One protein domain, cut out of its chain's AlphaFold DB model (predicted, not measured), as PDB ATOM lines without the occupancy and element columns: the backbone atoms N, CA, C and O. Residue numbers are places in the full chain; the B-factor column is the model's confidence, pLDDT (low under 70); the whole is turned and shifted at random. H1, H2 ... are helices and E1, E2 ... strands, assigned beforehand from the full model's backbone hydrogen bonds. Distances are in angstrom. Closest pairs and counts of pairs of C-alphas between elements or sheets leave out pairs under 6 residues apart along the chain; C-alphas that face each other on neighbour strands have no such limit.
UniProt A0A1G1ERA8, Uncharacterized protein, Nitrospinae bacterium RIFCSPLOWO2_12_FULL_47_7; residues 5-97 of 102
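This is residues 5 to 97 of the 102 residues of an uncharacterized protein of Nitrospinae bacterium RIFCSPLOWO2_12_FULL_47_7 (UniProt A0A1G1ERA8). A small strand hairpin, E1 and E2, points its turn at H1 of a helical hairpin, H1 and H2; short H3 follows H2, and unnamed residues 73 to 97 fold back past E2. The 93 printed residues run H1, H2, H3, E1, E2, an antiparallel sheet in a mixed class, with under half in named elements. The whole is compact, radius of gyration of the C-alphas 12.8 A, spanning 33 by 30 by 18 A.

E1, residues 60 to 64, and E2, residues 68 to 72, form a hairpin; N 62 and O 70 are 2.9 A apart, within hydrogen-bond range. The closest C-alphas of E2 and H1, residues 8 to 24, are Gly 68 and Met 15, 5.8 A. H1 touches H2, residues 29 to 38, closest C-alphas Leu 14 and Leu 38, 5.9 A, at a shallow tilt of 19 degrees, opposite ways. H2 and H3, residues 43 to 49, only just touch, only at the corner, with 3 pairs of C-alphas within 8 A, the closest Phe 36 and Gly 43, 5.3 A. In H1, H2 and H3 every O i to N i+4 pair is within hydrogen-bond range.

H1 spans 24.2 A from C-alpha 8 at (108.087, 67.334, 97.866); H2 14.3 A, H3 9.9 A, E1 13.3 A, and E2 13.5 A to C-alpha 72 at (90.517, 55.839, 88.215).

The printed part has no cut and no long link. In the printed part of this model, pLDDT is under 70 at 32 residues, among them 74 to 97.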
ATOM      1  N   HIS A   5     107.694  57.967  95.385       65.25
ATOM      2  CA  HIS A   5     107.209  59.265  95.832       65.25
ATOM      3  C   HIS A   5     107.588  60.331  94.815       65.25
ATOM      4  O   HIS A   5     108.709  60.328  94.302       65.25
ATOM      5  N   LEU A   6     106.656  61.241  94.532       71.12
ATOM      6  CA  LEU A   6     107.006  62.497  93.873       71.12
ATOM      7  C   LEU A   6     107.905  63.308  94.815       71.12
ATOM      8  O   LEU A   6     107.836  63.167  96.041       71.12
ATOM      9  N   SER A   7     108.773  64.154  94.259       79.75
ATOM     10  CA  SER A   7     109.535  65.082  95.097       79.75
ATOM     11  C   SER A   7     108.578  66.038  95.806       79.75
ATOM     12  O   SER A   7     107.586  66.466  95.220       79.75
ATOM     13  N   LYS A   8     108.896  66.412  97.050       79.12
ATOM     14  CA  LYS A   8     108.087  67.334  97.866       79.12
ATOM     15  C   LYS A   8     107.716  68.619  97.112       79.12
ATOM     16  O   LYS A   8     106.567  69.029  97.148       79.12
ATOM     17  N   GLU A   9     108.667  69.181  96.372       83.69
ATOM     18  CA  GLU A   9     108.473  70.366  95.525       83.69
ATOM     19  C   GLU A   9     107.455  70.131  94.396       83.69
ATOM     20  O   GLU A   9     106.592  70.973  94.144       83.69
ATOM     21  N   THR A  10     107.506  68.963  93.745       81.19
ATOM     22  CA  THR A  10     106.516  68.584  92.723       81.19
ATOM     23  C   THR A  10     105.131  68.453  93.339       81.19
ATOM     24  O   THR A  10     104.151  68.874  92.731       81.19
ATOM     25  N   VAL A  11     105.047  67.900  94.553       80.50
ATOM     26  CA  VAL A  11     103.770  67.764  95.255       80.50
ATOM     27  C   VAL A  11     103.184  69.116  95.625       80.50
ATOM     28  O   VAL A  11     102.008  69.352  95.371       80.50
ATOM     29  N   GLU A  12     103.990  70.004  96.199       83.44
ATOM     30  CA  GLU A  12     103.554  71.353  96.568       83.44
ATOM     31  C   GLU A  12     103.053  72.107  95.329       83.44
ATOM     32  O   GLU A  12     101.927  72.596  95.324       83.44
ATOM     33  N   THR A  13     103.808  72.055  94.226       87.69
ATOM     34  CA  THR A  13     103.414  72.670  92.945       87.69
ATOM     35  C   THR A  13     102.119  72.072  92.380       87.69
ATOM     36  O   THR A  13     101.266  72.790  91.858       87.69
ATOM     37  N   LEU A  14     101.952  70.748  92.471       86.31
ATOM     38  CA  LEU A  14     100.735  70.060  92.040       86.31
ATOM     39  C   LEU A  14      99.528  70.499  92.877       86.31
ATOM     40  O   LEU A  14      98.481  70.808  92.313       86.31
ATOM     41  N   MET A  15      99.673  70.541  94.201       84.50
ATOM     42  CA  MET A  15      98.603  70.941  95.117       84.50
ATOM     43  C   MET A  15      98.203  72.402  94.913       84.50
ATOM     44  O   MET A  15      97.007  72.682  94.830       84.50
ATOM     45  N   ASP A  16      99.169  73.303  94.734       88.88
ATOM     46  CA  ASP A  16      98.908  74.714  94.435       88.88
ATOM     47  C   ASP A  16      98.104  74.865  93.139       88.88
ATOM     48  O   ASP A  16      97.101  75.583  93.104       88.88
ATOM     49  N   LYS A  17      98.473  74.124  92.084       88.75
ATOM     50  CA  LYS A  17      97.733  74.159  90.815       88.75
ATOM     51  C   LYS A  17      96.322  73.592  90.953       88.75
ATOM     52  O   LYS A  17      95.385  74.133  90.370       88.75
ATOM     53  N   ILE A  18      96.147  72.526  91.732       87.00
ATOM     54  CA  ILE A  18      94.827  71.947  92.011       87.00
ATOM     55  C   ILE A  18      93.960  72.941  92.787       87.00
ATOM     56  O   ILE A  18      92.785  73.111  92.461       87.00
ATOM     57  N   HIS A  19      94.523  73.635  93.779       87.94
ATOM     58  CA  HIS A  19      93.813  74.677  94.522       87.94
ATOM     59  C   HIS A  19      93.404  75.831  93.622       87.94
ATOM     60  O   HIS A  19      92.264  76.279  93.721       87.94
ATOM     61  N   GLU A  20      94.295  76.280  92.737       90.06
ATOM     62  CA  GLU A  20      94.008  77.328  91.759       90.06
ATOM     63  C   GLU A  20      92.836  76.930  90.859       90.06
ATOM     64  O   GLU A  20      91.871  77.681  90.768       90.06
ATOM     65  N   VAL A  21      92.877  75.731  90.268       88.62
ATOM     66  CA  VAL A  21      91.831  75.201  89.375       88.62
ATOM     67  C   VAL A  21      90.484  75.061  90.082       88.62
ATOM     68  O   VAL A  21      89.452  75.447  89.536       88.62
ATOM     69  N   ILE A  22      90.474  74.545  91.314       87.06
ATOM     70  CA  ILE A  22      89.243  74.423  92.108       87.06
ATOM     71  C   ILE A  22      88.703  75.809  92.490       87.06
ATOM     72  O   ILE A  22      87.496  76.029  92.446       87.06
ATOM     73  N   ALA A  23      89.573  76.752  92.866       90.00
ATOM     74  CA  ALA A  23      89.168  78.094  93.281       90.00
ATOM     75  C   ALA A  23      88.677  78.957  92.108       90.00
ATOM     76  O   ALA A  23      87.739  79.736  92.277       90.00
ATOM     77  N   SER A  24      89.294  78.824  90.932       90.06
ATOM     78  CA  SER A  24      88.899  79.521  89.705       90.06
ATOM     79  C   SER A  24      87.746  78.834  88.970       90.06
ATOM     80  O   SER A  24      87.128  79.454  88.104       90.06
ATOM     81  N   ASN A  25      87.446  77.576  89.318       86.69
ATOM     82  CA  ASN A  25      86.514  76.704  88.604       86.69
ATOM     83  C   ASN A  25      86.890  76.541  87.110       86.69
ATOM     84  O   ASN A  25      86.019  76.325  86.262       86.69
ATOM     85  N   ASP A  26      88.184  76.667  86.787       85.94
ATOM     86  CA  ASP A  26      88.740  76.537  85.437       85.94
ATOM     87  C   ASP A  26      89.281  75.124  85.195       85.94
ATOM     88  O   ASP A  26      90.457  74.828  85.403       85.94
ATOM     89  N   TYR A  27      88.403  74.248  84.711       84.38
ATOM     90  CA  TYR A  27      88.746  72.888  84.287       84.38
ATOM     91  C   TYR A  27      89.066  72.805  82.787       84.38
ATOM     92  O   TYR A  27      88.735  71.815  82.127       84.38
ATOM     93  N   SER A  28      89.662  73.857  82.217       84.25
ATOM     94  CA  SER A  28      90.110  73.848  80.825       84.25
ATOM     95  C   SER A  28      91.109  72.720  80.549       84.25
ATOM     96  O   SER A  28      91.823  72.238  81.434       84.25
ATOM     97  N   ALA A  29      91.171  72.284  79.288       81.56
ATOM     98  CA  ALA A  29      92.091  71.229  78.867       81.56
ATOM     99  C   ALA A  29      93.554  71.576  79.195       81.56
ATOM    100  O   ALA A  29      94.296  70.707  79.639       81.56
ATOM    101  N   GLU A  30      93.929  72.850  79.056       84.06
ATOM    102  CA  GLU A  30      95.264  73.361  79.375       84.06
ATOM    103  C   GLU A  30      95.581  73.238  80.875       84.06
ATOM    104  O   GLU A  30      96.628  72.707  81.252       84.06
ATOM    105  N   ALA A  31      94.652  73.642  81.748       85.19
ATOM    106  CA  ALA A  31      94.820  73.510  83.193       85.19
ATOM    107  C   ALA A  31      94.950  72.039  83.629       85.19
ATOM    108  O   ALA A  31      95.812  71.693  84.444       85.19
ATOM    109  N   MET A  32      94.138  71.157  83.042       83.44
ATOM    110  CA  MET A  32      94.185  69.721  83.323       83.44
ATOM    111  C   MET A  32      95.458  69.053  82.791       83.44
ATOM    112  O   MET A  32      96.002  68.167  83.454       83.44
ATOM    113  N   GLU A  33      95.976  69.483  81.641       84.19
ATOM    114  CA  GLU A  33      97.231  68.976  81.079       84.19
ATOM    115  C   GLU A  33      98.421  69.262  82.006       84.19
ATOM    116  O   GLU A  33      99.255  68.381  82.238       84.19
ATOM    117  N   ILE A  34      98.463  70.451  82.618       86.50
ATOM    118  CA  ILE A  34      99.483  70.807  83.616       86.50
ATOM    119  C   ILE A  34      99.419  69.850  84.815       86.50
ATOM    120  O   ILE A  34     100.450  69.318  85.231       86.50
ATOM    121  N   ILE A  35      98.219  69.575  85.338       85.38
ATOM    122  CA  ILE A  35      98.009  68.638  86.456       85.38
ATOM    123  C   ILE A  35      98.445  67.216  86.068       85.38
ATOM    124  O   ILE A  35      99.122  66.529  86.840       85.38
ATOM    125  N   PHE A  36      98.114  66.755  84.860       82.81
ATOM    126  CA  PHE A  36      98.544  65.444  84.366       82.81
ATOM    127  C   PHE A  36     100.066  65.352  84.249       82.81
ATOM    128  O   PHE A  36     100.661  64.378  84.713       82.81
ATOM    129  N   ARG A  37     100.716  66.393  83.727       83.69
ATOM    130  CA  ARG A  37     102.173  66.451  83.614       83.69
ATOM    131  C   ARG A  37     102.863  66.459  84.979       83.69
ATOM    132  O   ARG A  37     103.779  65.665  85.180       83.69
ATOM    133  N   LEU A  38     102.423  67.312  85.908       83.00
ATOM    134  CA  LEU A  38     102.979  67.410  87.267       83.00
ATOM    135  C   LEU A  38     102.775  66.126  88.068       83.00
ATOM    136  O   LEU A  38     103.657  65.701  88.805       83.00
ATOM    137  N   SER A  39     101.630  65.470  87.885       77.44
ATOM    138  CA  SER A  39     101.387  64.172  88.503       77.44
ATOM    139  C   SER A  39     102.199  63.047  87.859       77.44
ATOM    140  O   SER A  39     102.160  61.938  88.378       77.44
ATOM    141  N   GLU A  40     102.926  63.276  86.760       75.69
ATOM    142  CA  GLU A  40     103.571  62.249  85.928       75.69
ATOM    143  C   GLU A  40     102.574  61.205  85.380       75.69
ATOM    144  O   GLU A  40     102.891  60.020  85.231       75.69
ATOM    145  N   VAL A  41     101.323  61.604  85.131       73.19
ATOM    146  CA  VAL A  41     100.377  60.817  84.327       73.19
ATOM    147  C   VAL A  41     100.562  61.180  82.857       73.19
ATOM    148  O   VAL A  41     100.635  62.348  82.484       73.19
ATOM    149  N   LYS A  42     100.593  60.169  81.985       74.31
ATOM    150  CA  LYS A  42     100.519  60.386  80.535       74.31
ATOM    151  C   LYS A  42      99.087  60.780  80.159       74.31
ATOM    152  O   LYS A  42      98.291  59.910  79.812       74.31
ATOM    153  N   GLY A  43      98.776  62.075  80.255       72.75
ATOM    154  CA  GLY A  43      97.447  62.642  79.994       72.75
ATOM    155  C   GLY A  43      96.842  62.175  78.670       72.75
ATOM    156  O   GLY A  43      95.718  61.688  78.655       72.75
ATOM    157  N   ASP A  44      97.625  62.184  77.591       75.81
ATOM    158  CA  ASP A  44      97.177  61.731  76.267       75.81
ATOM    159  C   ASP A  44      96.721  60.270  76.251       75.81
ATOM    160  O   ASP A  44      95.734  59.925  75.607       75.81
ATOM    161  N   LEU A  45      97.440  59.388  76.952       72.81
ATOM    162  CA  LEU A  45      97.076  57.973  77.040       72.81
ATOM    163  C   LEU A  45      95.836  57.780  77.912       72.81
ATOM    164  O   LEU A  45      94.967  56.989  77.566       72.81
ATOM    165  N   PHE A  46      95.742  58.532  79.009       72.75
ATOM    166  CA  PHE A  46      94.585  58.514  79.896       72.75
ATOM    167  C   PHE A  46      93.314  59.009  79.187       72.75
ATOM    168  O   PHE A  46      92.249  58.410  79.319       72.75
ATOM    169  N   LEU A  47      93.415  60.072  78.385       74.25
ATOM    170  CA  LEU A  47      92.297  60.584  77.594       74.25
ATOM    171  C   LEU A  47      91.923  59.633  76.453       74.25
ATOM    172  O   LEU A  47      90.735  59.426  76.219       74.25
ATOM    173  N   LYS A  48      92.897  58.967  75.823       74.25
ATOM    174  CA  LYS A  48      92.634  57.897  74.846       74.25
ATOM    175  C   LYS A  48      91.860  56.720  75.434       74.25
ATOM    176  O   LYS A  48      91.072  56.111  74.716       74.25
ATOM    177  N   CYS A  49      91.986  56.424  76.734       69.06
ATOM    178  CA  CYS A  49      91.112  55.432  77.372       69.06
ATOM    179  C   CYS A  49      89.630  55.788  77.203       69.06
ATOM    180  O   CYS A  49      88.798  54.905  77.010       69.06
ATOM    181  N   LYS A  50      89.288  57.082  77.246       68.31
ATOM    182  CA  LYS A  50      87.904  57.546  77.091       68.31
ATOM    183  C   LYS A  50      87.362  57.360  75.671       68.31
ATOM    184  O   LYS A  50      86.152  57.409  75.488       68.31
ATOM    185  N   GLU A  51      88.218  57.103  74.684       73.56
ATOM    186  CA  GLU A  51      87.803  56.764  73.315       73.56
ATOM    187  C   GLU A  51      87.333  55.300  73.201       73.56
ATOM    188  O   GLU A  51      86.611  54.947  72.269       73.56
ATOM    189  N   ASN A  52      87.696  54.431  74.153       73.25
ATOM    190  CA  ASN A  52      87.242  53.044  74.182       73.25
ATOM    191  C   ASN A  52      85.874  52.940  74.876       73.25
ATOM    192  O   ASN A  52      85.752  53.230  76.062       73.25
ATOM    193  N   ALA A  53      84.851  52.451  74.166       71.81
ATOM    194  CA  ALA A  53      83.471  52.376  74.660       71.81
ATOM    195  C   ALA A  53      83.298  51.601  75.985       71.81
ATOM    196  O   ALA A  53      82.417  51.929  76.775       71.81
ATOM    197  N   VAL A  54      84.144  50.600  76.253       69.44
ATOM    198  CA  VAL A  54      84.113  49.807  77.498       69.44
ATOM    199  C   VAL A  54      84.723  50.584  78.673       69.44
ATOM    200  O   VAL A  54      84.330  50.410  79.829       69.44
ATOM    201  N   GLN A  55      85.679  51.466  78.382       61.34
ATOM    202  CA  GLN A  55      86.439  52.224  79.375       61.34
ATOM    203  C   GLN A  55      85.861  53.620  79.617       61.34
ATOM    204  O   GLN A  55      85.954  54.115  80.731       61.34
ATOM    205  N   ALA A  56      85.212  54.235  78.626       67.75
ATOM    206  CA  ALA A  56      84.683  55.597  78.701       67.75
ATOM    207  C   ALA A  56      83.743  55.830  79.893       67.75
ATOM    208  O   ALA A  56      83.741  56.911  80.475       67.75
ATOM    209  N   GLN A  57      82.970  54.810  80.278       68.19
ATOM    210  CA  GLN A  57      82.047  54.882  81.417       68.19
ATOM    211  C   GLN A  57      82.734  54.704  82.774       68.19
ATOM    212  O   GLN A  57      82.159  55.043  83.803       68.19
ATOM    213  N   ASN A  58      83.952  54.166  82.772       67.25
ATOM    214  CA  ASN A  58      84.644  53.707  83.964       67.25
ATOM    215  C   ASN A  58      85.982  54.417  84.194       67.25
ATOM    216  O   ASN A  58      86.527  54.278  85.273       67.25
ATOM    217  N   VAL A  59      86.541  55.151  83.228       71.69
ATOM    218  CA  VAL A  59      87.795  55.895  83.398       71.69
ATOM    219  C   VAL A  59      87.485  57.327  83.792       71.69
ATOM    220  O   VAL A  59      86.881  58.085  83.028       71.69
ATOM    221  N   ASN A  60      87.917  57.714  84.987       73.56
ATOM    222  CA  ASN A  60      87.626  59.032  85.529       73.56
ATOM    223  C   ASN A  60      88.772  59.574  86.382       73.56
ATOM    224  O   ASN A  60      89.697  58.851  86.739       73.56
ATOM    225  N   PHE A  61      88.723  60.861  86.696       78.75
ATOM    226  CA  PHE A  61      89.606  61.473  87.675       78.75
ATOM    227  C   PHE A  61      88.794  62.373  88.602       78.75
ATOM    228  O   PHE A  61      87.740  62.880  88.227       78.75
ATOM    229  N   GLU A  62      89.292  62.564  89.813       79.69
ATOM    230  CA  GLU A  62      88.679  63.411  90.828       79.69
ATOM    231  C   GLU A  62      89.736  64.380  91.347       79.69
ATOM    232  O   GLU A  62      90.845  63.968  91.684       79.69
ATOM    233  N   LEU A  63      89.396  65.665  91.392       79.81
ATOM    234  CA  LEU A  63      90.208  66.682  92.048       79.81
ATOM    235  C   LEU A  63      89.668  66.907  93.458       79.81
ATOM    236  O   LEU A  63      88.488  67.192  93.643       79.81
ATOM    237  N   ASP A  64      90.549  66.799  94.436       79.88
ATOM    238  CA  ASP A  64      90.291  66.950  95.856       79.88
ATOM    239  C   ASP A  64      91.247  68.018  96.399       79.88
ATOM    240  O   ASP A  64      92.462  67.964  96.209       79.88
ATOM    241  N   LYS A  65      90.698  69.020  97.082       77.75
ATOM    242  CA  LYS A  65      91.491  70.130  97.613       77.75
ATOM    243  C   LYS A  65      92.505  69.665  98.663       77.75
ATOM    244  O   LYS A  65      93.581  70.237  98.773       77.75
ATOM    245  N   GLU A  66      92.181  68.659  99.456       76.19
ATOM    246  CA  GLU A  66      93.051  68.193 100.538       76.19
ATOM    247  C   GLU A  66      93.963  67.060 100.075       76.19
ATOM    248  O   GLU A  66      95.092  66.945 100.546       76.19
ATOM    249  N   LYS A  67      93.482  66.239  99.137       71.31
ATOM    250  CA  LYS A  67      94.136  64.986  98.735       71.31
ATOM    251  C   LYS A  67      94.747  65.026  97.331       71.31
ATOM    252  O   LYS A  67      95.388  64.060  96.921       71.31
ATOM    253  N   GLY A  68      94.578  66.121  96.594       79.88
ATOM    254  CA  GLY A  68      95.168  66.329  95.275       79.88
ATOM    255  C   GLY A  68      94.319  65.749  94.148       79.88
ATOM    256  O   GLY A  68      93.169  66.130  93.976       79.88
ATOM    257  N   ILE A  69      94.888  64.878  93.315       77.81
ATOM    258  CA  ILE A  69      94.178  64.276  92.178       77.81
ATOM    259  C   ILE A  69      94.144  62.755  92.306       77.81
ATOM    260  O   ILE A  69      95.178  62.115  92.510       77.81
ATOM    261  N   ARG A  70      92.956  62.175  92.123       76.12
ATOM    262  CA  ARG A  70      92.757  60.733  91.979       76.12
ATOM    263  C   ARG A  70      92.526  60.371  90.532       76.12
ATOM    264  O   ARG A  70      91.746  61.025  89.848       76.12
ATOM    265  N   PHE A  71      93.152  59.289  90.092       75.69
ATOM    266  CA  PHE A  71      92.926  58.724  88.767       75.69
ATOM    267  C   PHE A  71      92.345  57.327  88.912       75.69
ATOM    268  O   PHE A  71      92.934  56.469  89.569       75.69
ATOM    269  N   PHE A  72      91.211  57.109  88.263       71.62
ATOM    270  CA  PHE A  72      90.517  55.839  88.215       71.62
ATOM    271  C   PHE A  72      90.616  55.272  86.795       71.62
ATOM    272  O   PHE A  72      90.000  55.786  85.862       71.62
ATOM    273  N   ASP A  73      91.427  54.225  86.636       71.12
ATOM    274  CA  ASP A  73      91.503  53.394  85.429       71.12
ATOM    275  C   ASP A  73      91.434  51.909  85.833       71.12
ATOM    276  O   ASP A  73      92.459  51.313  86.178       71.12
ATOM    277  N   PRO A  74      90.238  51.296  85.815       62.81
ATOM    278  CA  PRO A  74      90.041  49.936  86.310       62.81
ATOM    279  C   PRO A  74      90.596  48.853  85.383       62.81
ATOM    280  O   PRO A  74      90.728  47.704  85.800       62.81
ATOM    281  N   PHE A  75      90.912  49.187  84.130       63.78
ATOM    282  CA  PHE A  75      91.340  48.193  83.151       63.78
ATOM    283  C   PHE A  75      92.825  48.264  82.824       63.78
ATOM    284  O   PHE A  75      93.330  47.368  82.148       63.78
ATOM    285  N   SER A  76      93.540  49.288  83.304       62.81
ATOM    286  CA  SER A  76      95.004  49.365  83.242       62.81
ATOM    287  C   SER A  76      95.591  49.361  81.812       62.81
ATOM    288  O   SER A  76      96.809  49.357  81.635       62.81
ATOM    289  N   PHE A  77      94.751  49.403  80.767       56.81
ATOM    290  CA  PHE A  77      95.164  49.183  79.374       56.81
ATOM    291  C   PHE A  77      96.138  50.242  78.859       56.81
ATOM    292  O   PHE A  77      97.002  49.924  78.044       56.81
ATOM    293  N   PHE A  78      96.010  51.487  79.323       54.00
ATOM    294  CA  PHE A  78      96.848  52.593  78.849       54.00
ATOM    295  C   PHE A  78      97.545  53.352  79.976       54.00
ATOM    296  O   PHE A  78      98.591  53.960  79.739       54.00
ATOM    297  N   THR A  79      97.027  53.286  81.207       52.91
ATOM    298  CA  THR A  79      97.735  53.820  82.376       52.91
ATOM    299  C   THR A  79      98.839  52.889  82.872       52.91
ATOM    300  O   THR A  79      99.738  53.362  83.558       52.91
ATOM    301  N   GLY A  80      98.840  51.599  82.510       53.28
ATOM    302  CA  GLY A  80      99.856  50.652  82.975       53.28
ATOM    303  C   GLY A  80      99.788  50.424  84.485       53.28
ATOM    304  O   GLY A  80     100.819  50.342  85.146       53.28
ATOM    305  N   GLY A  81      98.582  50.361  85.041       47.41
ATOM    306  CA  GLY A  81      98.378  49.970  86.431       47.41
ATOM    307  C   GLY A  81      98.507  51.111  87.425       47.41
ATOM    308  O   GLY A  81      98.866  50.913  88.583       47.41
ATOM    309  N   ILE A  82      98.263  52.329  86.966       48.81
ATOM    310  CA  ILE A  82      98.444  53.509  87.787       48.81
ATOM    311  C   ILE A  82      97.101  53.837  88.436       48.81
ATOM    312  O   ILE A  82      96.309  54.618  87.918       48.81
ATOM    313  N   TYR A  83      96.859  53.217  89.586       49.69
ATOM    314  CA  TYR A  83      95.859  53.684  90.538       49.69
ATOM    315  C   TYR A  83      96.520  54.795  91.367       49.69
ATOM    316  O   TYR A  83      97.447  54.522  92.120       49.69
ATOM    317  N   LYS A  84      96.144  56.066  91.186       52.12
ATOM    318  CA  LYS A  84      96.720  57.172  91.978       52.12
ATOM    319  C   LYS A  84      95.713  57.632  93.016       52.12
ATOM    320  O   LYS A  84      94.642  58.111  92.666       52.12
ATOM    321  N   ASP A  85      96.112  57.469  94.266       46.88
ATOM    322  CA  ASP A  85      95.434  57.842  95.505       46.88
ATOM    323  C   ASP A  85      96.609  58.102  96.495       46.88
ATOM    324  O   ASP A  85      97.602  57.373  96.420       46.88
ATOM    325  N   VAL A  86      96.673  59.087  97.404       49.97
ATOM    326  CA  VAL A  86      95.642  59.881  98.096       49.97
ATOM    327  C   VAL A  86      96.296  61.131  98.748       49.97
ATOM    328  O   VAL A  86      96.064  61.407  99.915       49.97
ATOM    329  N   ASP A  87      97.235  61.839  98.131       48.81
ATOM    330  CA  ASP A  87      97.993  62.862  98.895       48.81
ATOM    331  C   ASP A  87      98.835  63.821  98.049       48.81
ATOM    332  O   ASP A  87      99.392  64.781  98.572       48.81
ATOM    333  N   GLY A  88      98.990  63.548  96.753       51.72
ATOM    334  CA  GLY A  88     100.048  64.142  95.938       51.72
ATOM    335  C   GLY A  88     101.437  63.539  96.208       51.72
ATOM    336  O   GLY A  88     102.351  63.801  95.438       51.72
ATOM    337  N   TRP A  89     101.604  62.682  97.224       46.56
ATOM    338  CA  TRP A  89     102.897  62.100  97.619       46.56
ATOM    339  C   TRP A  89     103.127  60.695  97.070       46.56
ATOM    340  O   TRP A  89     104.279  60.315  96.856       46.56
ATOM    341  N   THR A  90     102.077  59.905  96.845       53.72
ATOM    342  CA  THR A  90     102.225  58.474  96.554       53.72
ATOM    343  C   THR A  90     101.921  58.143  95.091       53.72
ATOM    344  O   THR A  90     100.805  58.315  94.604       53.72
ATOM    345  N   ARG A  91     102.916  57.609  94.370       58.03
ATOM    346  CA  ARG A  91     102.763  57.053  93.019       58.03
ATOM    347  C   ARG A  91     102.753  55.530  93.098       58.03
ATOM    348  O   ARG A  91     103.779  54.903  93.368       58.03
ATOM    349  N   TRP A  92     101.608  54.931  92.787       48.47
ATOM    350  CA  TRP A  92     101.523  53.492  92.569       48.47
ATOM    351  C   TRP A  92     101.986  53.190  91.142       48.47
ATOM    352  O   TRP A  92     101.497  53.761  90.165       48.47
ATOM    353  N   THR A  93     102.996  52.344  91.025       52.66
ATOM    354  CA  THR A  93     103.532  51.826  89.768       52.66
ATOM    355  C   THR A  93     103.110  50.369  89.589       52.66
ATOM    356  O   THR A  93     102.542  49.762  90.493       52.66
ATOM    357  N   VAL A  94     103.432  49.766  88.440       51.56
ATOM    358  CA  VAL A  94     103.209  48.329  88.175       51.56
ATOM    359  C   VAL A  94     103.743  47.439  89.309       51.56
ATOM    360  O   VAL A  94     103.188  46.382  89.590       51.56
ATOM    361  N   GLU A  95     104.804  47.863  90.001       52.12
ATOM    362  CA  GLU A  95     105.366  47.139  91.147       52.12
ATOM    363  C   GLU A  95     104.444  47.128  92.374       52.12
ATOM    364  O   GLU A  95     104.514  46.206  93.182       52.12
ATOM    365  N   ASN A  96     103.583  48.136  92.509       53.28
ATOM    366  CA  ASN A  96     102.596  48.273  93.576       53.28
ATOM    367  C   ASN A  96     101.309  47.478  93.300       53.28
ATOM    368  O   ASN A  96     100.557  47.231  94.236       53.28
ATOM    369  N   LEU A  97     101.076  47.067  92.047       50.66
ATOM    370  CA  LEU A  97      99.935  46.236  91.645       50.66
ATOM    371  C   LEU A  97     100.226  44.733  91.613       50.66
ATOM    372  O   LEU A  97      99.330  43.945  91.315       50.66
TER     373      LEU A  97